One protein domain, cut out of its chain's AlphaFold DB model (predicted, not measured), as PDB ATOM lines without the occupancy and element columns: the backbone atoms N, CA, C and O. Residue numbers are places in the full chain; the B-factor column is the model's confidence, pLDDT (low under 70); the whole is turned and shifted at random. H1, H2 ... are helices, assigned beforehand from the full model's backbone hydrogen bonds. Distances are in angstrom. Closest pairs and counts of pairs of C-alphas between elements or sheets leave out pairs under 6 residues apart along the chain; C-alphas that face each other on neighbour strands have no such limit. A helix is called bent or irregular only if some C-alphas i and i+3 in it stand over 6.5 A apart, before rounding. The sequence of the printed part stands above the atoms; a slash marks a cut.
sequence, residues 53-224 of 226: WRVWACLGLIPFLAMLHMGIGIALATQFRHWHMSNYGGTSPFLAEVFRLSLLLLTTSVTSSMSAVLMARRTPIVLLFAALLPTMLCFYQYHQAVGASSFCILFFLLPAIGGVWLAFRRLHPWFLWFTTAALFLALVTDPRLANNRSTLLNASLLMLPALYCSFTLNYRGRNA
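AT A GLANCE: This is residues 53 to 224 of the 226 residues of an uncharacterized protein of Edaphobacter sp. 4G125 (UniProt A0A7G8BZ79). A long helical hairpin, H1 and H2, forms the core; H3 packs on H1, H4 on both, and H5 and H7b on H2. Residues 84 to 90, at the hairpin's turn, stick out. The printed part has 172 residues with seven named helices, H1 to H7 in chain order, and no named strand: all helix. H1 to H4 form an up-and-down bundle, each running against the one before. The whole is compact, radius of gyration of the C-alphas 16.7 A, and elongated, spanning 57 by 31 by 30 A.

HOW THE PARTS SIT: H1, residues 53 to 85, and the hub H2, residues 92 to 119, touch as a hairpin at a shallow tilt of 20 degrees, C-alphas of Arg 54 and Met 119 closest at 6.0 A. H1, with residues 58 to 70 alone, touches H3, residues 124 to 146; the closest C-alphas, of Pro 63 and Ala 131, are 5.4 A apart. H2, with residues 105 to 118 alone, touches H4, residues 151 to 168, at a steep tilt of 43 degrees, C-alphas of Val 110 and Gly 163 closest at 4.1 A. H2, with residues 100 to 111 alone, touches H5, residues 173 to 188, C-alphas of Arg 100 and Ala 186 closest at 5.4 A. H7, residues 197 to 222, one helix by its hydrogen bonds, is bent: C-alphas 206 and 209 are 6.8 A apart, and its arms H7a, residues 197 to 206, and H7b, residues 209 to 222, stand at 38 degrees, only just steep. Residues 209 to 213 of H7b alone touch H2, C-alphas of Ala 210 and Thr 111 closest at 5.1 A. H6, residues 191 to 195, touches H7a only at the corner, C-alphas of Leu 193 and Thr 199 closest at 5.4 A. Every O i to N i+4 pair is within hydrogen-bond range in H5, H7a and H7b, against 27 of 29 in H1, 23 of 24 in H2, 17 of 19 in H3, 11 of 14 in H4 and 0 of 1 in H6, which has 1 of 2 O i to N i+3 pairs within range.

IN THESE COORDINATES: H1 begins at C-alpha 53 (-6.348, 40.292, 5.538), runs 48.4 A and has a kink of 28 degrees near residue 61. H2 spans 40.4 A, H3 31.9 A and H4 26.3 A. H7b ends at C-alpha 222 (-18.950, 22.752, -3.621).

THE WHOLE: The C-alphas farthest apart, of Asn 87 and Ala 224, are 57.7 A apart. The printed part has no cut and no long link. Its mean pLDDT is 73.4, with 45 residues under 70, among them 144 to 153.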
ATOM      1  N   TRP A  53      -5.420  39.417   4.815       77.81
ATOM      2  CA  TRP A  53      -6.348  40.292   5.538       77.81
ATOM      3  C   TRP A  53      -7.210  39.529   6.558       77.81
ATOM      4  O   TRP A  53      -7.616  40.093   7.576       77.81
ATOM      5  N   ARG A  54      -7.462  38.233   6.324       75.88
ATOM      6  CA  ARG A  54      -8.245  37.372   7.223       75.88
ATOM      7  C   ARG A  54      -7.611  37.237   8.602       75.88
ATOM      8  O   ARG A  54      -8.340  37.177   9.588       75.88
ATOM      9  N   VAL A  55      -6.279  37.215   8.690       72.25
ATOM     10  CA  VAL A  55      -5.570  37.111   9.974       72.25
ATOM     11  C   VAL A  55      -5.758  38.391  10.786       72.25
ATOM     12  O   VAL A  55      -6.067  38.314  11.972       72.25
ATOM     13  N   TRP A  56      -5.672  39.560  10.147       79.31
ATOM     14  CA  TRP A  56      -5.931  40.848  10.798       79.31
ATOM     15  C   TRP A  56      -7.383  40.993  11.250       79.31
ATOM     16  O   TRP A  56      -7.636  41.411  12.379       79.31
ATOM     17  N   ALA A  57      -8.334  40.575  10.411       79.00
ATOM     18  CA  ALA A  57      -9.743  40.539  10.787       79.00
ATOM     19  C   ALA A  57      -9.969  39.653  12.025       79.00
ATOM     20  O   ALA A  57     -10.670  40.061  12.948       79.00
ATOM     21  N   CYS A  58      -9.325  38.481  12.102       76.19
ATOM     22  CA  CYS A  58      -9.376  37.642  13.300       76.19
ATOM     23  C   CYS A  58      -8.766  38.312  14.527       76.19
ATOM     24  O   CYS A  58      -9.361  38.243  15.599       76.19
ATOM     25  N   LEU A  59      -7.604  38.951  14.391       76.56
ATOM     26  CA  LEU A  59      -6.937  39.623  15.507       76.56
ATOM     27  C   LEU A  59      -7.776  40.765  16.089       76.56
ATOM     28  O   LEU A  59      -7.703  40.995  17.290       76.56
ATOM     29  N   GLY A  60      -8.598  41.436  15.278       79.31
ATOM     30  CA  GLY A  60      -9.564  42.423  15.769       79.31
ATOM     31  C   GLY A  60     -10.832  41.799  16.364       79.31
ATOM     32  O   GLY A  60     -11.300  42.214  17.423       79.31
ATOM     33  N   LEU A  61     -11.391  40.781  15.703       79.56
ATOM     34  CA  LEU A  61     -12.687  40.197  16.065       79.56
ATOM     35  C   LEU A  61     -12.614  39.299  17.312       79.56
ATOM     36  O   LEU A  61     -13.545  39.266  18.113       79.56
ATOM     37  N   ILE A  62     -11.514  38.562  17.489       81.81
ATOM     38  CA  ILE A  62     -11.346  37.592  18.579       81.81
ATOM     39  C   ILE A  62     -11.362  38.256  19.961       81.81
ATOM     40  O   ILE A  62     -12.131  37.788  20.802       81.81
ATOM     41  N   PRO A  63     -10.597  39.336  20.220       77.31
ATOM     42  CA  PRO A  63     -10.663  40.041  21.494       77.31
ATOM     43  C   PRO A  63     -12.067  40.534  21.827       77.31
ATOM     44  O   PRO A  63     -12.535  40.390  22.955       77.31
ATOM     45  N   PHE A  64     -12.767  41.061  20.826       80.88
ATOM     46  CA  PHE A  64     -14.124  41.559  20.992       80.88
ATOM     47  C   PHE A  64     -15.107  40.433  21.354       80.88
ATOM     48  O   PHE A  64     -15.872  40.545  22.312       80.88
ATOM     49  N   LEU A  65     -15.040  39.303  20.644       80.88
ATOM     50  CA  LEU A  65     -15.845  38.120  20.953       80.88
ATOM     51  C   LEU A  65     -15.506  37.538  22.326       80.88
ATOM     52  O   LEU A  65     -16.406  37.127  23.050       80.88
ATOM     53  N   ALA A  66     -14.232  37.517  22.713       79.25
ATOM     54  CA  ALA A  66     -13.797  37.106  24.045       79.25
ATOM     55  C   ALA A  66     -14.457  37.947  25.153       79.25
ATOM     56  O   ALA A  66     -14.972  37.386  26.123       79.25
ATOM     57  N   MET A  67     -14.513  39.273  24.989       76.81
ATOM     58  CA  MET A  67     -15.201  40.161  25.933       76.81
ATOM     59  C   MET A  67     -16.712  39.895  25.981       76.81
ATOM     60  O   MET A  67     -17.285  39.833  27.069       76.81
ATOM     61  N   LEU A  68     -17.357  39.683  24.828       80.50
ATOM     62  CA  LEU A  68     -18.784  39.346  24.770       80.50
ATOM     63  C   LEU A  68     -19.099  38.021  25.478       80.50
ATOM     64  O   LEU A  68     -20.031  37.970  26.279       80.50
ATOM     65  N   HIS A  69     -18.309  36.967  25.243       80.81
ATOM     66  CA  HIS A  69     -18.476  35.681  25.929       80.81
ATOM     67  C   HIS A  69     -18.335  35.812  27.442       80.81
ATOM     68  O   HIS A  69     -19.138  35.247  28.184       80.81
ATOM     69  N   MET A  70     -17.351  36.586  27.904       79.56
ATOM     70  CA  MET A  70     -17.177  36.856  29.327       79.56
ATOM     71  C   MET A  70     -18.392  37.594  29.904       79.56
ATOM     72  O   MET A  70     -18.893  37.213  30.959       79.56
ATOM     73  N   GLY A  71     -18.919  38.596  29.192       78.69
ATOM     74  CA  GLY A  71     -20.140  39.306  29.578       78.69
ATOM     75  C   GLY A  71     -21.352  38.378  29.716       78.69
ATOM     76  O   GLY A  71     -22.065  38.447  30.717       78.69
ATOM     77  N   ILE A  72     -21.548  37.460  28.762       79.75
ATOM     78  CA  ILE A  72     -22.609  36.439  28.826       79.75
ATOM     79  C   ILE A  72     -22.380  35.493  30.015       79.75
ATOM     80  O   ILE A  72     -23.323  35.185  30.741       79.75
ATOM     81  N   GLY A  73     -21.136  35.072  30.265       79.06
ATOM     82  CA  GLY A  73     -20.784  34.232  31.412       79.06
ATOM     83  C   GLY A  73     -21.069  34.905  32.759       79.06
ATOM     84  O   GLY A  73     -21.612  34.273  33.664       79.06
ATOM     85  N   ILE A  74     -20.780  36.202  32.887       76.62
ATOM     86  CA  ILE A  74     -21.111  36.994  34.081       76.62
ATOM     87  C   ILE A  74     -22.628  37.139  34.228       76.62
ATOM     88  O   ILE A  74     -23.155  36.971  35.327       76.62
ATOM     89  N   ALA A  75     -23.351  37.413  33.138       79.56
ATOM     90  CA  ALA A  75     -24.811  37.456  33.158       79.56
ATOM     91  C   ALA A  75     -25.391  36.119  33.646       79.56
ATOM     92  O   ALA A  75     -26.238  36.096  34.532       79.56
ATOM     93  N   LEU A  76     -24.864  34.994  33.163       78.94
ATOM     94  CA  LEU A  76     -25.271  33.665  33.610       78.94
ATOM     95  C   LEU A  76     -24.970  33.445  35.107       78.94
ATOM     96  O   LEU A  76     -25.847  33.033  35.864       78.94
ATOM     97  N   ALA A  77     -23.759  33.778  35.560       77.19
ATOM     98  CA  ALA A  77     -23.352  33.631  36.960       77.19
ATOM     99  C   ALA A  77     -24.177  34.514  37.914       77.19
ATOM    100  O   ALA A  77     -24.558  34.080  39.002       77.19
ATOM    101  N   THR A  78     -24.487  35.745  37.504       78.44
ATOM    102  CA  THR A  78     -25.331  36.661  38.283       78.44
ATOM    103  C   THR A  78     -26.767  36.160  38.373       78.44
ATOM    104  O   THR A  78     -27.334  36.229  39.462       78.44
ATOM    105  N   GLN A  79     -27.328  35.594  37.299       79.31
ATOM    106  CA  GLN A  79     -28.642  34.945  37.332       79.31
ATOM    107  C   GLN A  79     -28.650  33.768  38.318       79.31
ATOM    108  O   GLN A  79     -29.503  33.720  39.203       79.31
ATOM    109  N   PHE A  80     -27.662  32.867  38.253       77.00
ATOM    110  CA  PHE A  80     -27.552  31.752  39.206       77.00
ATOM    111  C   PHE A  80     -27.441  32.218  40.662       77.00
ATOM    112  O   PHE A  80     -28.085  31.652  41.546       77.00
ATOM    113  N   ARG A  81     -26.666  33.278  40.922       75.12
ATOM    114  CA  ARG A  81     -26.553  33.868  42.261       75.12
ATOM    115  C   ARG A  81     -27.875  34.475  42.737       75.12
ATOM    116  O   ARG A  81     -28.229  34.279  43.895       75.12
ATOM    117  N   HIS A  82     -28.603  35.182  41.870       75.50
ATOM    118  CA  HIS A  82     -29.919  35.732  42.211       75.50
ATOM    119  C   HIS A  82     -30.910  34.625  42.555       75.50
ATOM    120  O   HIS A  82     -31.599  34.743  43.562       75.50
ATOM    121  N   TRP A  83     -30.925  33.531  41.794       75.44
ATOM    122  CA  TRP A  83     -31.773  32.377  42.089       75.44
ATOM    123  C   TRP A  83     -31.452  31.736  43.440       75.44
ATOM    124  O   TRP A  83     -32.361  31.446  44.209       75.44
ATOM    125  N   HIS A  84     -30.167  31.586  43.772       73.69
ATOM    126  CA  HIS A  84     -29.752  31.063  45.073       73.69
ATOM    127  C   HIS A  84     -30.115  32.007  46.240       73.69
ATOM    128  O   HIS A  84     -30.284  31.553  47.369       73.69
ATOM    129  N   MET A  85     -30.209  33.321  46.000       74.56
ATOM    130  CA  MET A  85     -30.558  34.314  47.028       74.56
ATOM    131  C   MET A  85     -32.066  34.579  47.139       74.56
ATOM    132  O   MET A  85     -32.542  34.933  48.218       74.56
ATOM    133  N   SER A  86     -32.838  34.410  46.063       70.62
ATOM    134  CA  SER A  86     -34.294  34.530  46.092       70.62
ATOM    135  C   SER A  86     -34.905  33.197  46.525       70.62
ATOM    136  O   SER A  86     -34.973  32.263  45.729       70.62
ATOM    137  N   ASN A  87     -35.359  33.091  47.773       57.78
ATOM    138  CA  ASN A  87     -36.089  31.921  48.269       57.78
ATOM    139  C   ASN A  87     -37.279  31.578  47.340       57.78
ATOM    140  O   ASN A  87     -38.298  32.259  47.373       57.78
ATOM    141  N   TYR A  88     -37.109  30.556  46.490       58.12
ATOM    142  CA  TYR A  88     -38.109  29.784  45.731       58.12
ATOM    143  C   TYR A  88     -39.474  30.460  45.454       58.12
ATOM    144  O   TYR A  88     -40.512  29.960  45.881       58.12
ATOM    145  N   GLY A  89     -39.490  31.572  44.706       51.06
ATOM    146  CA  GLY A  89     -40.713  32.367  44.488       51.06
ATOM    147  C   GLY A  89     -41.156  32.637  43.042       51.06
ATOM    148  O   GLY A  89     -42.196  33.257  42.849       51.06
ATOM    149  N   GLY A  90     -40.426  32.204  42.009       52.41
ATOM    150  CA  GLY A  90     -40.827  32.474  40.617       52.41
ATOM    151  C   GLY A  90     -40.004  31.694  39.597       52.41
ATOM    152  O   GLY A  90     -38.902  32.092  39.237       52.41
ATOM    153  N   THR A  91     -40.519  30.550  39.152       55.75
ATOM    154  CA  THR A  91     -39.730  29.493  38.495       55.75
ATOM    155  C   THR A  91     -39.705  29.535  36.963       55.75
ATOM    156  O   THR A  91     -38.791  28.960  36.377       55.75
ATOM    157  N   SER A  92     -40.629  30.221  36.279       57.12
ATOM    158  CA  SER A  92     -40.704  30.163  34.805       57.12
ATOM    159  C   SER A  92     -39.795  31.140  34.030       57.12
ATOM    160  O   SER A  92     -39.183  30.687  33.061       57.12
ATOM    161  N   PRO A  93     -39.611  32.427  34.406       70.06
ATOM    162  CA  PRO A  93     -38.783  33.334  33.605       70.06
ATOM    163  C   PRO A  93     -37.277  33.106  33.815       70.06
ATOM    164  O   PRO A  93     -36.480  33.371  32.920       70.06
ATOM    165  N   PHE A  94     -36.882  32.569  34.975       76.25
ATOM    166  CA  PHE A  94     -35.482  32.300  35.309       76.25
ATOM    167  C   PHE A  94     -34.879  31.178  34.456       76.25
ATOM    168  O   PHE A  94     -33.829  31.362  33.843       76.25
ATOM    169  N   LEU A  95     -35.553  30.023  34.384       77.12
ATOM    170  CA  LEU A  95     -35.058  28.872  33.624       77.12
ATOM    171  C   LEU A  95     -34.955  29.184  32.130       77.12
ATOM    172  O   LEU A  95     -33.986  28.777  31.493       77.12
ATOM    173  N   ALA A  96     -35.913  29.942  31.590       79.12
ATOM    174  CA  ALA A  96     -35.881  30.389  30.204       79.12
ATOM    175  C   ALA A  96     -34.660  31.280  29.922       79.12
ATOM    176  O   ALA A  96     -33.950  31.050  28.943       79.12
ATOM    177  N   GLU A  97     -34.362  32.241  30.801       80.06
ATOM    178  CA  GLU A  97     -33.224  33.150  30.625       80.06
ATOM    179  C   GLU A  97     -31.874  32.439  30.805       80.06
ATOM    180  O   GLU A  97     -30.954  32.643  30.014       80.06
ATOM    181  N   VAL A  98     -31.755  31.544  31.790       82.50
ATOM    182  CA  VAL A  98     -30.549  30.723  31.986       82.50
ATOM    183  C   VAL A  98     -30.316  29.798  30.798       82.50
ATOM    184  O   VAL A  98     -29.188  29.703  30.313       82.50
ATOM    185  N   PHE A  99     -31.365  29.138  30.300       82.88
ATOM    186  CA  PHE A  99     -31.277  28.284  29.119       82.88
ATOM    187  C   PHE A  99     -30.840  29.091  27.893       82.88
ATOM    188  O   PHE A  99     -29.907  28.690  27.197       82.88
ATOM    189  N   ARG A 100     -31.440  30.266  27.678       84.31
ATOM    190  CA  ARG A 100     -31.098  31.183  26.585       84.31
ATOM    191  C   ARG A 100     -29.645  31.645  26.652       84.31
ATOM    192  O   ARG A 100     -28.930  31.510  25.663       84.31
ATOM    193  N   LEU A 101     -29.186  32.142  27.803       83.06
ATOM    194  CA  LEU A 101     -27.805  32.601  27.998       83.06
ATOM    195  C   LEU A 101     -26.797  31.457  27.846       83.06
ATOM    196  O   LEU A 101     -25.746  31.647  27.239       83.06
ATOM    197  N   SER A 102     -27.127  30.264  28.345       83.81
ATOM    198  CA  SER A 102     -26.282  29.070  28.204       83.81
ATOM    199  C   SER A 102     -26.164  28.640  26.745       83.81
ATOM    200  O   SER A 102     -25.072  28.341  26.267       83.81
ATOM    201  N   LEU A 103     -27.284  28.639  26.020       84.75
ATOM    202  CA  LEU A 103     -27.329  28.272  24.613       84.75
ATOM    203  C   LEU A 103     -26.616  29.317  23.746       84.75
ATOM    204  O   LEU A 103     -25.864  28.944  22.843       84.75
ATOM    205  N   LEU A 104     -26.772  30.606  24.060       83.44
ATOM    206  CA  LEU A 104     -26.026  31.689  23.428       83.44
ATOM    207  C   LEU A 104     -24.523  31.494  23.652       83.44
ATOM    208  O   LEU A 104     -23.791  31.386  22.680       83.44
ATOM    209  N   LEU A 105     -24.082  31.335  24.905       83.69
ATOM    210  CA  LEU A 105     -22.673  31.134  25.255       83.69
ATOM    211  C   LEU A 105     -22.063  29.915  24.549       83.69
ATOM    212  O   LEU A 105     -20.955  29.992  24.022       83.69
ATOM    213  N   LEU A 106     -22.790  28.795  24.528       84.19
ATOM    214  CA  LEU A 106     -22.358  27.559  23.882       84.19
ATOM    215  C   LEU A 106     -22.193  27.761  22.370       84.19
ATOM    216  O   LEU A 106     -21.138  27.464  21.811       84.19
ATOM    217  N   THR A 107     -23.233  28.268  21.708       82.50
ATOM    218  CA  THR A 107     -23.262  28.409  20.245       82.50
ATOM    219  C   THR A 107     -22.270  29.455  19.754       82.50
ATOM    220  O   THR A 107     -21.544  29.202  18.788       82.50
ATOM    221  N   THR A 108     -22.170  30.600  20.431       81.88
ATOM    222  CA  THR A 108     -21.229  31.660  20.063       81.88
ATOM    223  C   THR A 108     -19.791  31.207  20.304       81.88
ATOM    224  O   THR A 108     -18.959  31.399  19.425       81.88
ATOM    225  N   SER A 109     -19.502  30.513  21.415       83.50
ATOM    226  CA  SER A 109     -18.140  30.053  21.734       83.50
ATOM    227  C   SER A 109     -17.647  28.984  20.751       83.50
ATOM    228  O   SER A 109     -16.513  29.036  20.260       83.50
ATOM    229  N   VAL A 110     -18.520  28.039  20.383       82.69
ATOM    230  CA  VAL A 110     -18.215  27.014  19.372       82.69
ATOM    231  C   VAL A 110     -17.992  27.650  17.999       82.69
ATOM    232  O   VAL A 110     -17.005  27.350  17.329       82.69
ATOM    233  N   THR A 111     -18.882  28.543  17.565       81.94
ATOM    234  CA  THR A 111     -18.793  29.144  16.225       81.94
ATOM    235  C   THR A 111     -17.644  30.146  16.106       81.94
ATOM    236  O   THR A 111     -16.965  30.158  15.078       81.94
ATOM    237  N   SER A 112     -17.346  30.923  17.153       81.00
ATOM    238  CA  SER A 112     -16.202  31.840  17.180       81.00
ATOM    239  C   SER A 112     -14.874  31.099  17.122       81.00
ATOM    240  O   SER A 112     -14.028  31.426  16.289       81.00
ATOM    241  N   SER A 113     -14.697  30.068  17.950       79.38
ATOM    242  CA  SER A 113     -13.462  29.276  17.979       79.38
ATOM    243  C   SER A 113     -13.240  28.524  16.665       79.38
ATOM    244  O   SER A 113     -12.140  28.538  16.113       79.38
ATOM    245  N   MET A 114     -14.304  27.960  16.094       78.69
ATOM    246  CA  MET A 114     -14.261  27.321  14.785       78.69
ATOM    247  C   MET A 114     -13.918  28.314  13.663       78.69
ATOM    248  O   MET A 114     -13.068  28.016  12.821       78.69
ATOM    249  N   SER A 115     -14.520  29.510  13.665       78.19
ATOM    250  CA  SER A 115     -14.247  30.547  12.660       78.19
ATOM    251  C   SER A 115     -12.789  31.007  12.699       78.19
ATOM    252  O   SER A 115     -12.146  31.076  11.649       78.19
ATOM    253  N   ALA A 116     -12.232  31.205  13.899       76.75
ATOM    254  CA  ALA A 116     -10.840  31.589  14.100       76.75
ATOM    255  C   ALA A 116      -9.877  30.555  13.498       76.75
ATOM    256  O   ALA A 116      -8.964  30.911  12.751       76.75
ATOM    257  N   VAL A 117     -10.123  29.263  13.736       76.19
ATOM    258  CA  VAL A 117      -9.309  28.174  13.169       76.19
ATOM    259  C   VAL A 117      -9.454  28.090  11.647       76.19
ATOM    260  O   VAL A 117      -8.475  27.851  10.937       76.19
ATOM    261  N   LEU A 118     -10.662  28.291  11.112       74.81
ATOM    262  CA  LEU A 118     -10.903  28.258   9.667       74.81
ATOM    263  C   LEU A 118     -10.252  29.433   8.927       74.81
ATOM    264  O   LEU A 118      -9.794  29.239   7.795       74.81
ATOM    265  N   MET A 119     -10.222  30.617   9.544       73.94
ATOM    266  CA  MET A 119      -9.619  31.835   8.997       73.94
ATOM    267  C   MET A 119      -8.098  31.809   9.074       73.94
ATOM    268  O   MET A 119      -7.432  32.060   8.076       73.94
ATOM    269  N   ALA A 120      -7.547  31.459  10.232       70.62
ATOM    270  CA  ALA A 120      -6.140  31.670  10.528       70.62
ATOM    271  C   ALA A 120      -5.415  30.346  10.819       70.62
ATOM    272  O   ALA A 120      -4.606  30.215  11.737       70.62
ATOM    273  N   ARG A 121      -5.647  29.366   9.927       67.94
ATOM    274  CA  ARG A 121      -4.977  28.047   9.877       67.94
ATOM    275  C   ARG A 121      -3.451  28.108  10.028       67.94
ATOM    276  O   ARG A 121      -2.848  27.110  10.403       67.94
ATOM    277  N   ARG A 122      -2.832  29.243   9.684       66.12
ATOM    278  CA  ARG A 122      -1.377  29.455   9.695       66.12
ATOM    279  C   ARG A 122      -0.846  30.139  10.960       66.12
ATOM    280  O   ARG A 122       0.361  30.130  11.159       66.12
ATOM    281  N   THR A 123      -1.702  30.702  11.817       71.00
ATOM    282  CA  THR A 123      -1.282  31.484  12.999       71.00
ATOM    283  C   THR A 123      -2.053  31.126  14.285       71.00
ATOM    284  O   THR A 123      -2.454  32.017  15.035       71.00
ATOM    285  N   PRO A 124      -2.235  29.829  14.623       66.44
ATOM    286  CA  PRO A 124      -3.080  29.418  15.750       66.44
ATOM    287  C   PRO A 124      -2.598  29.955  17.105       66.44
ATOM    288  O   PRO A 124      -3.411  30.277  17.965       66.44
ATOM    289  N   ILE A 125      -1.281  30.097  17.287       68.88
ATOM    290  CA  ILE A 125      -0.675  30.564  18.541       68.88
ATOM    291  C   ILE A 125      -1.013  32.035  18.807       68.88
ATOM    292  O   ILE A 125      -1.369  32.401  19.923       68.88
ATOM    293  N   VAL A 126      -0.940  32.892  17.789       68.69
ATOM    294  CA  VAL A 126      -1.178  34.332  17.978       68.69
ATOM    295  C   VAL A 126      -2.657  34.617  18.205       68.69
ATOM    296  O   VAL A 126      -2.996  35.433  19.057       68.69
ATOM    297  N   LEU A 127      -3.546  33.870  17.549       69.50
ATOM    298  CA  LEU A 127      -4.981  33.908  17.847       69.50
ATOM    299  C   LEU A 127      -5.277  33.446  19.274       69.50
ATOM    300  O   LEU A 127      -6.139  34.021  19.930       69.50
ATOM    301  N   LEU A 128      -4.571  32.416  19.753       69.69
ATOM    302  CA  LEU A 128      -4.726  31.914  21.113       69.69
ATOM    303  C   LEU A 128      -4.367  32.999  22.132       69.69
ATOM    304  O   LEU A 128      -5.140  33.237  23.056       69.69
ATOM    305  N   PHE A 129      -3.249  33.704  21.936       72.56
ATOM    306  CA  PHE A 129      -2.888  34.840  22.786       72.56
ATOM    307  C   PHE A 129      -3.884  35.998  22.666       72.56
ATOM    308  O   PHE A 129      -4.302  36.538  23.687       72.56
ATOM    309  N   ALA A 130      -4.317  36.339  21.450       72.81
ATOM    310  CA  ALA A 130      -5.311  37.387  21.217       72.81
ATOM    311  C   ALA A 130      -6.679  37.066  21.846       72.81
ATOM    312  O   ALA A 130      -7.401  37.979  22.232       72.81
ATOM    313  N   ALA A 131      -7.032  35.784  21.984       71.25
ATOM    314  CA  ALA A 131      -8.222  35.342  22.705       71.25
ATOM    315  C   ALA A 131      -8.008  35.367  24.224       71.25
ATOM    316  O   ALA A 131      -8.830  35.909  24.959       71.25
ATOM    317  N   LEU A 132      -6.900  34.797  24.704       72.31
ATOM    318  CA  LEU A 132      -6.639  34.625  26.132       72.31
ATOM    319  C   LEU A 132      -6.407  35.950  26.850       72.31
ATOM    320  O   LEU A 132      -6.968  36.158  27.921       72.31
ATOM    321  N   LEU A 133      -5.615  36.855  26.277       75.56
ATOM    322  CA  LEU A 133      -5.227  38.107  26.926       75.56
ATOM    323  C   LEU A 133      -6.438  38.952  27.387       75.56
ATOM    324  O   LEU A 133      -6.521  39.245  28.581       75.56
ATOM    325  N   PRO A 134      -7.422  39.285  26.527       72.88
ATOM    326  CA  PRO A 134      -8.609  40.023  26.952       72.88
ATOM    327  C   PRO A 134      -9.485  39.217  27.916       72.88
ATOM    328  O   PRO A 134     -10.002  39.794  28.868       72.88
ATOM    329  N   THR A 135      -9.611  37.890  27.755       71.88
ATOM    330  CA  THR A 135     -10.368  37.078  28.731       71.88
ATOM    331  C   THR A 135      -9.731  37.079  30.117       71.88
ATOM    332  O   THR A 135     -10.449  37.187  31.104       71.88
ATOM    333  N   MET A 136      -8.400  37.014  30.204       74.81
ATOM    334  CA  MET A 136      -7.661  37.051  31.466       74.81
ATOM    335  C   MET A 136      -7.759  38.428  32.123       74.81
ATOM    336  O   MET A 136      -7.979  38.509  33.328       74.81
ATOM    337  N   LEU A 137      -7.664  39.508  31.337       76.25
ATOM    338  CA  LEU A 137      -7.843  40.876  31.831       76.25
ATOM    339  C   LEU A 137      -9.263  41.105  32.360       76.25
ATOM    340  O   LEU A 137      -9.430  41.601  33.474       76.25
ATOM    341  N   CYS A 138     -10.286  40.693  31.607       70.56
ATOM    342  CA  CYS A 138     -11.665  40.773  32.074       70.56
ATOM    343  C   CYS A 138     -11.880  39.890  33.307       70.56
ATOM    344  O   CYS A 138     -12.465  40.346  34.283       70.56
ATOM    345  N   PHE A 139     -11.381  38.653  33.316       72.19
ATOM    346  CA  PHE A 139     -11.484  37.779  34.482       72.19
ATOM    347  C   PHE A 139     -10.852  38.406  35.723       72.19
ATOM    348  O   PHE A 139     -11.492  38.430  36.768       72.19
ATOM    349  N   TYR A 140      -9.649  38.968  35.605       77.62
ATOM    350  CA  TYR A 140      -8.978  39.647  36.707       77.62
ATOM    351  C   TYR A 140      -9.827  40.795  37.273       77.62
ATOM    352  O   TYR A 140     -10.053  40.861  38.481       77.62
ATOM    353  N   GLN A 141     -10.371  41.648  36.400       71.44
ATOM    354  CA  GLN A 141     -11.233  42.764  36.802       71.44
ATOM    355  C   GLN A 141     -12.535  42.289  37.470       71.44
ATOM    356  O   GLN A 141     -12.932  42.809  38.513       71.44
ATOM    357  N   TYR A 142     -13.201  41.279  36.908       68.06
ATOM    358  CA  TYR A 142     -14.498  40.809  37.403       68.06
ATOM    359  C   TYR A 142     -14.402  39.873  38.610       68.06
ATOM    360  O   TYR A 142     -15.318  39.848  39.432       68.06
ATOM    361  N   HIS A 143     -13.304  39.131  38.757       71.06
ATOM    362  CA  HIS A 143     -13.037  38.341  39.955       71.06
ATOM    363  C   HIS A 143     -12.947  39.255  41.182       71.06
ATOM    364  O   HIS A 143     -13.586  38.978  42.195       71.06
ATOM    365  N   GLN A 144     -12.253  40.391  41.052       68.38
ATOM    366  CA  GLN A 144     -12.165  41.396  42.112       68.38
ATOM    367  C   GLN A 144     -13.491  42.131  42.346       68.38
ATOM    368  O   GLN A 144     -13.870  42.346  43.493       68.38
ATOM    369  N   ALA A 145     -14.213  42.500  41.283       64.56
ATOM    370  CA  ALA A 145     -15.418  43.322  41.409       64.56
ATOM    371  C   ALA A 145     -16.674  42.547  41.853       64.56
ATOM    372  O   ALA A 145     -17.505  43.083  42.581       64.56
ATOM    373  N   VAL A 146     -16.851  41.302  41.396       63.25
ATOM    374  CA  VAL A 146     -18.117  40.549  41.540       63.25
ATOM    375  C   VAL A 146     -17.944  39.279  42.386       63.25
ATOM    376  O   VAL A 146     -18.928  38.615  42.723       63.25
ATOM    377  N   GLY A 147     -16.707  38.930  42.763       64.38
ATOM    378  CA  GLY A 147     -16.404  37.653  43.417       64.38
ATOM    379  C   GLY A 147     -16.705  36.468  42.499       64.38
ATOM    380  O   GLY A 147     -17.144  35.412  42.954       64.38
ATOM    381  N   ALA A 148     -16.559  36.666  41.184       60.84
ATOM    382  CA  ALA A 148     -16.870  35.647  40.195       60.84
ATOM    383  C   ALA A 148     -15.942  34.440  40.378       60.84
ATOM    384  O   ALA A 148     -14.717  34.572  40.397       60.84
ATOM    385  N   SER A 149     -16.535  33.258  40.515       68.25
ATOM    386  CA  SER A 149     -15.790  32.015  40.682       68.25
ATOM    387  C   SER A 149     -14.969  31.689  39.431       68.25
ATOM    388  O   SER A 149     -15.472  31.819  38.311       68.25
ATOM    389  N   SER A 150     -13.736  31.201  39.606       68.94
ATOM    390  CA  SER A 150     -12.846  30.765  38.514       68.94
ATOM    391  C   SER A 150     -13.482  29.714  37.598       68.94
ATOM    392  O   SER A 150     -13.119  29.603  36.429       68.94
ATOM    393  N   PHE A 151     -14.497  28.994  38.090       67.19
ATOM    394  CA  PHE A 151     -15.285  28.043  37.308       67.19
ATOM    395  C   PHE A 151     -16.069  28.689  36.148       67.19
ATOM    396  O   PHE A 151     -16.379  27.998  35.180       67.19
ATOM    397  N   CYS A 152     -16.318  30.007  36.165       66.88
ATOM    398  CA  CYS A 152     -16.960  30.725  35.052       66.88
ATOM    399  C   CYS A 152     -16.147  30.638  33.752       66.88
ATOM    400  O   CYS A 152     -16.719  30.620  32.664       66.88
ATOM    401  N   ILE A 153     -14.816  30.526  33.856       66.94
ATOM    402  CA  ILE A 153     -13.938  30.369  32.692       66.94
ATOM    403  C   ILE A 153     -14.219  29.045  31.975       66.94
ATOM    404  O   ILE A 153     -14.243  28.989  30.746       66.94
ATOM    405  N   LEU A 154     -14.488  27.975  32.727       72.19
ATOM    406  CA  LEU A 154     -14.718  26.650  32.150       72.19
ATOM    407  C   LEU A 154     -15.974  26.609  31.274       72.19
ATOM    408  O   LEU A 154     -15.983  25.891  30.274       72.19
ATOM    409  N   PHE A 155     -16.989  27.417  31.599       68.75
ATOM    410  CA  PHE A 155     -18.227  27.488  30.822       68.75
ATOM    411  C   PHE A 155     -18.021  27.995  29.396       68.75
ATOM    412  O   PHE A 155     -18.762  27.577  28.514       68.75
ATOM    413  N   PHE A 156     -17.022  28.845  29.136       70.25
ATOM    414  CA  PHE A 156     -16.698  29.252  27.765       70.25
ATOM    415  C   PHE A 156     -15.551  28.429  27.170       70.25
ATOM    416  O   PHE A 156     -15.557  28.165  25.966       70.25
ATOM    417  N   LEU A 157     -14.589  28.002  27.997       72.69
ATOM    418  CA  LEU A 157     -13.383  27.307  27.551       72.69
ATOM    419  C   LEU A 157     -13.693  25.907  27.004       72.69
ATOM    420  O   LEU A 157     -13.167  25.540  25.957       72.69
ATOM    421  N   LEU A 158     -14.569  25.143  27.666       80.12
ATOM    422  CA  LEU A 158     -14.955  23.803  27.207       80.12
ATOM    423  C   LEU A 158     -15.644  23.841  25.826       80.12
ATOM    424  O   LEU A 158     -15.183  23.137  24.923       80.12
ATOM    425  N   PRO A 159     -16.667  24.691  25.594       77.69
ATOM    426  CA  PRO A 159     -17.228  24.898  24.260       77.69
ATOM    427  C   PRO A 159     -16.208  25.364  23.220       77.69
ATOM    428  O   PRO A 159     -16.254  24.903  22.081       77.69
ATOM    429  N   ALA A 160     -15.273  26.241  23.600       72.62
ATOM    430  CA  ALA A 160     -14.253  26.747  22.687       72.62
ATOM    431  C   ALA A 160     -13.294  25.634  22.239       72.62
ATOM    432  O   ALA A 160     -13.017  25.499  21.048       72.62
ATOM    433  N   ILE A 161     -12.827  24.792  23.168       78.38
ATOM    434  CA  ILE A 161     -12.006  23.611  22.851       78.38
ATOM    435  C   ILE A 161     -12.788  22.663  21.939       78.38
ATOM    436  O   ILE A 161     -12.241  22.170  20.950       78.38
ATOM    437  N   GLY A 162     -14.076  22.462  22.234       78.12
ATOM    438  CA  GLY A 162     -15.001  21.744  21.368       78.12
ATOM    439  C   GLY A 162     -14.981  22.307  19.949       78.12
ATOM    440  O   GLY A 162     -14.616  21.593  19.024       78.12
ATOM    441  N   GLY A 163     -15.277  23.594  19.762       72.69
ATOM    442  CA  GLY A 163     -15.298  24.235  18.443       72.69
ATOM    443  C   GLY A 163     -13.979  24.131  17.672       72.69
ATOM    444  O   GLY A 163     -13.997  23.840  16.474       72.69
ATOM    445  N   VAL A 164     -12.831  24.251  18.350       73.81
ATOM    446  CA  VAL A 164     -11.508  23.996  17.747       73.81
ATOM    447  C   VAL A 164     -11.399  22.553  17.251       73.81
ATOM    448  O   VAL A 164     -11.025  22.314  16.101       73.81
ATOM    449  N   TRP A 165     -11.753  21.578  18.088       79.69
ATOM    450  CA  TRP A 165     -11.712  20.163  17.724       79.69
ATOM    451  C   TRP A 165     -12.648  19.836  16.552       79.69
ATOM    452  O   TRP A 165     -12.256  19.124  15.621       79.69
ATOM    453  N   LEU A 166     -13.851  20.419  16.541       76.94
ATOM    454  CA  LEU A 166     -14.810  20.279  15.444       76.94
ATOM    455  C   LEU A 166     -14.263  20.883  14.136       76.94
ATOM    456  O   LEU A 166     -14.442  20.296  13.064       76.94
ATOM    457  N   ALA A 167     -13.546  22.012  14.210       72.44
ATOM    458  CA  ALA A 167     -12.895  22.635  13.056       72.44
ATOM    459  C   ALA A 167     -11.821  21.727  12.434       72.44
ATOM    460  O   ALA A 167     -11.722  21.630  11.206       72.44
ATOM    461  N   PHE A 168     -11.045  21.027  13.269       72.31
ATOM    462  CA  PHE A 168     -10.039  20.065  12.814       72.31
ATOM    463  C   PHE A 168     -10.659  18.806  12.207       72.31
ATOM    464  O   PHE A 168     -10.173  18.325  11.181       72.31
ATOM    465  N   ARG A 169     -11.760  18.304  12.780       76.31
ATOM    466  CA  ARG A 169     -12.465  17.110  12.282       76.31
ATOM    467  C   ARG A 169     -13.308  17.334  11.021       76.31
ATOM    468  O   ARG A 169     -13.916  16.380  10.549       76.31
ATOM    469  N   ARG A 170     -13.311  18.546  10.442       67.44
ATOM    470  CA  ARG A 170     -14.031  18.897   9.196       67.44
ATOM    471  C   ARG A 170     -15.498  18.451   9.223       67.44
ATOM    472  O   ARG A 170     -15.957  17.716   8.354       67.44
ATOM    473  N   LEU A 171     -16.217  18.872  10.257       64.88
ATOM    474  CA  LEU A 171     -17.587  18.425  10.475       64.88
ATOM    475  C   LEU A 171     -18.590  18.842   9.399       64.88
ATOM    476  O   LEU A 171     -18.433  19.831   8.684       64.88
ATOM    477  N   HIS A 172     -19.646  18.036   9.351       60.88
ATOM    478  CA  HIS A 172     -20.729  18.058   8.383       60.88
ATOM    479  C   HIS A 172     -21.579  19.349   8.509       60.88
ATOM    480  O   HIS A 172     -21.851  19.800   9.629       60.88
ATOM    481  N   PRO A 173     -22.048  19.939   7.392       65.69
ATOM    482  CA  PRO A 173     -22.712  21.253   7.350       65.69
ATOM    483  C   PRO A 173     -23.989  21.362   8.203       65.69
ATOM    484  O   PRO A 173     -24.352  22.455   8.627       65.69
ATOM    485  N   TRP A 174     -24.653  20.246   8.518       68.62
ATOM    486  CA  TRP A 174     -25.852  20.211   9.371       68.62
ATOM    487  C   TRP A 174     -25.641  20.772  10.790       68.62
ATOM    488  O   TRP A 174     -26.510  21.464  11.310       68.62
ATOM    489  N   PHE A 175     -24.476  20.537  11.404       69.88
ATOM    490  CA  PHE A 175     -24.172  21.015  12.756       69.88
ATOM    491  C   PHE A 175     -24.058  22.548  12.789       69.88
ATOM    492  O   PHE A 175     -24.404  23.198  13.775       69.88
ATOM    493  N   LEU A 176     -23.631  23.147  11.675       70.62
ATOM    494  CA  LEU A 176     -23.580  24.598  11.509       70.62
ATOM    495  C   LEU A 176     -24.957  25.216  11.342       70.62
ATOM    496  O   LEU A 176     -25.238  26.245  11.947       70.62
ATOM    497  N   TRP A 177     -25.835  24.575  10.577       72.19
ATOM    498  CA  TRP A 177     -27.235  24.985  10.501       72.19
ATOM    499  C   TRP A 177     -27.930  24.883  11.858       72.19
ATOM    500  O   TRP A 177     -28.648  25.796  12.247       72.19
ATOM    501  N   PHE A 178     -27.647  23.830  12.625       74.19
ATOM    502  CA  PHE A 178     -28.195  23.683  13.969       74.19
ATOM    503  C   PHE A 178     -27.693  24.781  14.917       74.19
ATOM    504  O   PHE A 178     -28.487  25.432  15.584       74.19
ATOM    505  N   THR A 179     -26.382  25.039  14.942       74.00
ATOM    506  CA  THR A 179     -25.791  26.087  15.795       74.00
ATOM    507  C   THR A 179     -26.211  27.498  15.390       74.00
ATOM    508  O   THR A 179     -26.497  28.307  16.266       74.00
ATOM    509  N   THR A 180     -26.314  27.796  14.092       74.88
ATOM    510  CA  THR A 180     -26.839  29.083  13.596       74.88
ATOM    511  C   THR A 180     -28.319  29.262  13.928       74.88
ATOM    512  O   THR A 180     -28.699  30.327  14.407       74.88
ATOM    513  N   ALA A 181     -29.150  28.233  13.739       74.88
ATOM    514  CA  ALA A 181     -30.567  28.277  14.094       74.88
ATOM    515  C   ALA A 181     -30.770  28.436  15.607       74.88
ATOM    516  O   ALA A 181     -31.598  29.231  16.041       74.88
ATOM    517  N   ALA A 182     -29.974  27.731  16.413       75.06
ATOM    518  CA  ALA A 182     -29.988  27.835  17.866       75.06
ATOM    519  C   ALA A 182     -29.599  29.255  18.328       75.06
ATOM    520  O   ALA A 182     -30.273  29.843  19.172       75.06
ATOM    521  N   LEU A 183     -28.575  29.852  17.712       76.44
ATOM    522  CA  LEU A 183     -28.139  31.220  17.991       76.44
ATOM    523  C   LEU A 183     -29.184  32.260  17.548       76.44
ATOM    524  O   LEU A 183     -29.466  33.200  18.286       76.44
ATOM    525  N   PHE A 184     -29.833  32.055  16.396       78.56
ATOM    526  CA  PHE A 184     -30.977  32.863  15.958       78.56
ATOM    527  C   PHE A 184     -32.123  32.812  16.964       78.56
ATOM    528  O   PHE A 184     -32.626  33.853  17.381       78.56
ATOM    529  N   LEU A 185     -32.493  31.610  17.405       76.38
ATOM    530  CA  LEU A 185     -33.565  31.412  18.372       76.38
ATOM    531  C   LEU A 185     -33.248  32.094  19.713       76.38
ATOM    532  O   LEU A 185     -34.108  32.773  20.269       76.38
ATOM    533  N   ALA A 186     -32.010  31.983  20.207       73.88
ATOM    534  CA  ALA A 186     -31.567  32.641  21.442       73.88
ATOM    535  C   ALA A 186     -31.598  34.176  21.377       73.88
ATOM    536  O   ALA A 186     -31.784  34.837  22.402       73.88
ATOM    537  N   LEU A 187     -31.394  34.746  20.186       73.88
ATOM    538  CA  LEU A 187     -31.419  36.191  19.967       73.88
ATOM    539  C   LEU A 187     -32.842  36.720  19.769       73.88
ATOM    540  O   LEU A 187     -33.198  37.729  20.366       73.88
ATOM    541  N   VAL A 188     -33.672  36.034  18.977       75.31
ATOM    542  CA  VAL A 188     -35.068  36.437  18.717       75.31
ATOM    543  C   VAL A 188     -35.931  36.354  19.976       75.31
ATOM    544  O   VAL A 188     -36.865  37.132  20.140       75.31
ATOM    545  N   THR A 189     -35.600  35.441  20.887       71.44
ATOM    546  CA  THR A 189     -36.287  35.307  22.178       71.44
ATOM    547  C   THR A 189     -35.845  36.337  23.222       71.44
ATOM    548  O   THR A 189     -36.407  36.342  24.313       71.44
ATOM    549  N   ASP A 190     -34.885  37.224  22.921       70.75
ATOM    550  CA  ASP A 190     -34.477  38.285  23.843       70.75
ATOM    551  C   ASP A 190     -35.440  39.487  23.760       70.75
ATOM    552  O   ASP A 190     -35.415  40.235  22.776       70.75
ATOM    553  N   PRO A 191     -36.256  39.758  24.794       66.38
ATOM    554  CA  PRO A 191     -37.159  40.908  24.786       66.38
ATOM    555  C   PRO A 191     -36.406  42.248  24.754       66.38
ATOM    556  O   PRO A 191     -36.975  43.273  24.376       66.38
ATOM    557  N   ARG A 192     -35.117  42.272  25.124       68.31
ATOM    558  CA  ARG A 192     -34.286  43.483  25.086       68.31
ATOM    559  C   ARG A 192     -33.846  43.826  23.666       68.31
ATOM    560  O   ARG A 192     -33.679  45.015  23.387       68.31
ATOM    561  N   LEU A 193     -33.741  42.833  22.773       60.75
ATOM    562  CA  LEU A 193     -33.404  43.055  21.361       60.75
ATOM    563  C   LEU A 193     -34.429  43.940  20.655       60.75
ATOM    564  O   LEU A 193     -34.057  44.773  19.833       60.75
ATOM    565  N   ALA A 194     -35.709  43.775  20.998       61.31
ATOM    566  CA  ALA A 194     -36.800  44.549  20.414       61.31
ATOM    567  C   ALA A 194     -36.751  46.034  20.815       61.31
ATOM    568  O   ALA A 194     -37.162  46.895  20.042       61.31
ATOM    569  N   ASN A 195     -36.216  46.341  22.002       61.69
ATOM    570  CA  ASN A 195     -36.316  47.671  22.605       61.69
ATOM    571  C   ASN A 195     -35.007  48.470  22.613       61.69
ATOM    572  O   ASN A 195     -35.040  49.662  22.916       61.69
ATOM    573  N   ASN A 196     -33.851  47.870  22.300       72.00
ATOM    574  CA  ASN A 196     -32.567  48.559  22.439       72.00
ATOM    575  C   ASN A 196     -31.633  48.378  21.231       72.00
ATOM    576  O   ASN A 196     -31.125  47.289  20.956       72.00
ATOM    577  N   ARG A 197     -31.323  49.480  20.536       65.62
ATOM    578  CA  ARG A 197     -30.479  49.479  19.325       65.62
ATOM    579  C   ARG A 197     -29.074  48.913  19.562       65.62
ATOM    580  O   ARG A 197     -28.535  48.250  18.679       65.62
ATOM    581  N   SER A 198     -28.491  49.115  20.747       68.25
ATOM    582  CA  SER A 198     -27.163  48.572  21.080       68.25
ATOM    583  C   SER A 198     -27.167  47.046  21.218       68.25
ATOM    584  O   SER A 198     -26.199  46.385  20.844       68.25
ATOM    585  N   THR A 199     -28.277  46.463  21.681       67.88
ATOM    586  CA  THR A 199     -28.424  45.003  21.789       67.88
ATOM    587  C   THR A 199     -28.577  44.334  20.426       67.88
ATOM    588  O   THR A 199     -28.047  43.246  20.222       67.88
ATOM    589  N   LEU A 200     -29.198  45.022  19.464       68.88
ATOM    590  CA  LEU A 200     -29.340  44.556  18.084       68.88
ATOM    591  C   LEU A 200     -27.978  44.514  17.368       68.88
ATOM    592  O   LEU A 200     -27.652  43.544  16.685       68.88
ATOM    593  N   LEU A 201     -27.133  45.523  17.603       71.75
ATOM    594  CA  LEU A 201     -25.768  45.551  17.078       71.75
ATOM    595  C   LEU A 201     -24.920  44.420  17.687       71.75
ATOM    596  O   LEU A 201     -24.315  43.647  16.946       71.75
ATOM    597  N   ASN A 202     -24.965  44.227  19.008       70.69
ATOM    598  CA  ASN A 202     -24.269  43.117  19.670       70.69
ATOM    599  C   ASN A 202     -24.746  41.739  19.173       70.69
ATOM    600  O   ASN A 202     -23.928  40.852  18.941       70.69
ATOM    601  N   ALA A 203     -26.048  41.572  18.937       70.94
ATOM    602  CA  ALA A 203     -26.624  40.352  18.374       70.94
ATOM    603  C   ALA A 203     -26.112  40.049  16.961       70.94
ATOM    604  O   ALA A 203     -25.744  38.913  16.658       70.94
ATOM    605  N   SER A 204     -26.036  41.072  16.104       74.62
ATOM    606  CA  SER A 204     -25.492  40.922  14.750       74.62
ATOM    607  C   SER A 204     -24.013  40.519  14.765       74.62
ATOM    608  O   SER A 204     -23.589  39.677  13.971       74.62
ATOM    609  N   LEU A 205     -23.239  41.032  15.727       74.75
ATOM    610  CA  LEU A 205     -21.829  40.682  15.896       74.75
ATOM    611  C   LEU A 205     -21.637  39.242  16.391       74.75
ATOM    612  O   LEU A 205     -20.705  38.571  15.953       74.75
ATOM    613  N   LEU A 206     -22.536  38.734  17.237       75.88
ATOM    614  CA  LEU A 206     -22.531  37.337  17.693       75.88
ATOM    615  C   LEU A 206     -22.891  36.338  16.579       75.88
ATOM    616  O   LEU A 206     -22.466  35.186  16.625       75.88
ATOM    617  N   MET A 207     -23.635  36.779  15.563       77.44
ATOM    618  CA  MET A 207     -24.013  35.974  14.396       77.44
ATOM    619  C   MET A 207     -22.903  35.826  13.351       77.44
ATOM    620  O   MET A 207     -22.844  34.812  12.648       77.44
ATOM    621  N   LEU A 208     -22.019  36.821  13.236       78.19
ATOM    622  CA  LEU A 208     -20.974  36.870  12.206       78.19
ATOM    623  C   LEU A 208     -20.096  35.604  12.147       78.19
ATOM    624  O   LEU A 208     -19.908  35.084  11.044       78.19
ATOM    625  N   PRO A 209     -19.592  35.050  13.269       75.94
ATOM    626  CA  PRO A 209     -18.770  33.841  13.232       75.94
ATOM    627  C   PRO A 209     -19.514  32.618  12.694       75.94
ATOM    628  O   PRO A 209     -18.954  31.818  11.942       75.94
ATOM    629  N   ALA A 210     -20.789  32.482  13.053       77.69
ATOM    630  CA  ALA A 210     -21.624  31.362  12.647       77.69
ATOM    631  C   ALA A 210     -21.939  31.422  11.140       77.69
ATOM    632  O   ALA A 210     -21.788  30.426  10.426       77.69
ATOM    633  N   LEU A 211     -22.273  32.615  10.635       78.88
ATOM    634  CA  LEU A 211     -22.472  32.870   9.205       78.88
ATOM    635  C   LEU A 211     -21.186  32.632   8.402       78.88
ATOM    636  O   LEU A 211     -21.224  31.975   7.359       78.88
ATOM    637  N   TYR A 212     -20.042  33.096   8.910       77.75
ATOM    638  CA  TYR A 212     -18.744  32.880   8.273       77.75
ATOM    639  C   TYR A 212     -18.401  31.386   8.158       77.75
ATOM    640  O   TYR A 212     -17.996  30.915   7.089       77.75
ATOM    641  N   CYS A 213     -18.597  30.611   9.229       72.94
ATOM    642  CA  CYS A 213     -18.382  29.165   9.206       72.94
ATOM    643  C   CYS A 213     -19.305  28.460   8.199       72.94
ATOM    644  O   CYS A 213     -18.837  27.619   7.430       72.94
ATOM    645  N   SER A 214     -20.590  28.830   8.157       76.44
ATOM    646  CA  SER A 214     -21.554  28.273   7.196       76.44
ATOM    647  C   SER A 214     -21.147  28.571   5.749       76.44
ATOM    648  O   SER A 214     -21.078  27.664   4.915       76.44
ATOM    649  N   PHE A 215     -20.787  29.823   5.450       80.19
ATOM    650  CA  PHE A 215     -20.371  30.230   4.109       80.19
ATOM    651  C   PHE A 215     -19.091  29.514   3.662       80.19
ATOM    652  O   PHE A 215     -19.035  28.944   2.572       80.19
ATOM    653  N   THR A 216     -18.062  29.494   4.512       73.88
ATOM    654  CA  THR A 216     -16.760  28.915   4.155       73.88
ATOM    655  C   THR A 216     -16.793  27.407   3.954       73.88
ATOM    656  O   THR A 216     -16.088  26.898   3.077       73.88
ATOM    657  N   LEU A 217     -17.599  26.680   4.728       72.38
ATOM    658  CA  LEU A 217     -17.723  25.233   4.573       72.38
ATOM    659  C   LEU A 217     -18.622  24.844   3.403       72.38
ATOM    660  O   LEU A 217     -18.260  23.926   2.671       72.38
ATOM    661  N   ASN A 218     -19.702  25.588   3.142       74.06
ATOM    662  CA  ASN A 218     -20.504  25.390   1.932       74.06
ATOM    663  C   ASN A 218     -19.698  25.682   0.658       74.06
ATOM    664  O   ASN A 218     -19.758  24.912  -0.299       74.06
ATOM    665  N   TYR A 219     -18.894  26.751   0.654       74.06
ATOM    666  CA  TYR A 219     -18.025  27.076  -0.479       74.06
ATOM    667  C   TYR A 219     -16.969  25.990  -0.726       74.06
ATOM    668  O   TYR A 219     -16.737  25.591  -1.864       74.06
ATOM    669  N   ARG A 220     -16.343  25.466   0.337       67.69
ATOM    670  CA  ARG A 220     -15.358  24.378   0.217       67.69
ATOM    671  C   ARG A 220     -15.977  23.051  -0.211       67.69
ATOM    672  O   ARG A 220     -15.343  22.345  -0.981       67.69
ATOM    673  N   GLY A 221     -17.180  22.722   0.262       65.38
ATOM    674  CA  GLY A 221     -17.880  21.497  -0.129       65.38
ATOM    675  C   GLY A 221     -18.258  21.473  -1.612       65.38
ATOM    676  O   GLY A 221     -18.166  20.429  -2.241       65.38
ATOM    677  N   ARG A 222     -18.618  22.629  -2.189       64.31
ATOM    678  CA  ARG A 222     -18.950  22.752  -3.621       64.31
ATOM    679  C   ARG A 222     -17.733  22.719  -4.550       64.31
ATOM    680  O   ARG A 222     -17.881  22.351  -5.704       64.31
ATOM    681  N   ASN A 223     -16.560  23.101  -4.046       62.91
ATOM    682  CA  ASN A 223     -15.336  23.261  -4.839       62.91
ATOM    683  C   ASN A 223     -14.258  22.211  -4.510       62.91
ATOM    684  O   ASN A 223     -13.090  22.404  -4.849       62.91
ATOM    685  N   ALA A 224     -14.610  21.139  -3.797       53.06
ATOM    686  CA  ALA A 224     -13.687  20.036  -3.572       53.06
ATOM    687  C   ALA A 224     -13.531  19.243  -4.885       53.06
ATOM    688  O   ALA A 224     -14.552  18.881  -5.471       53.06
TER     689      ALA A 224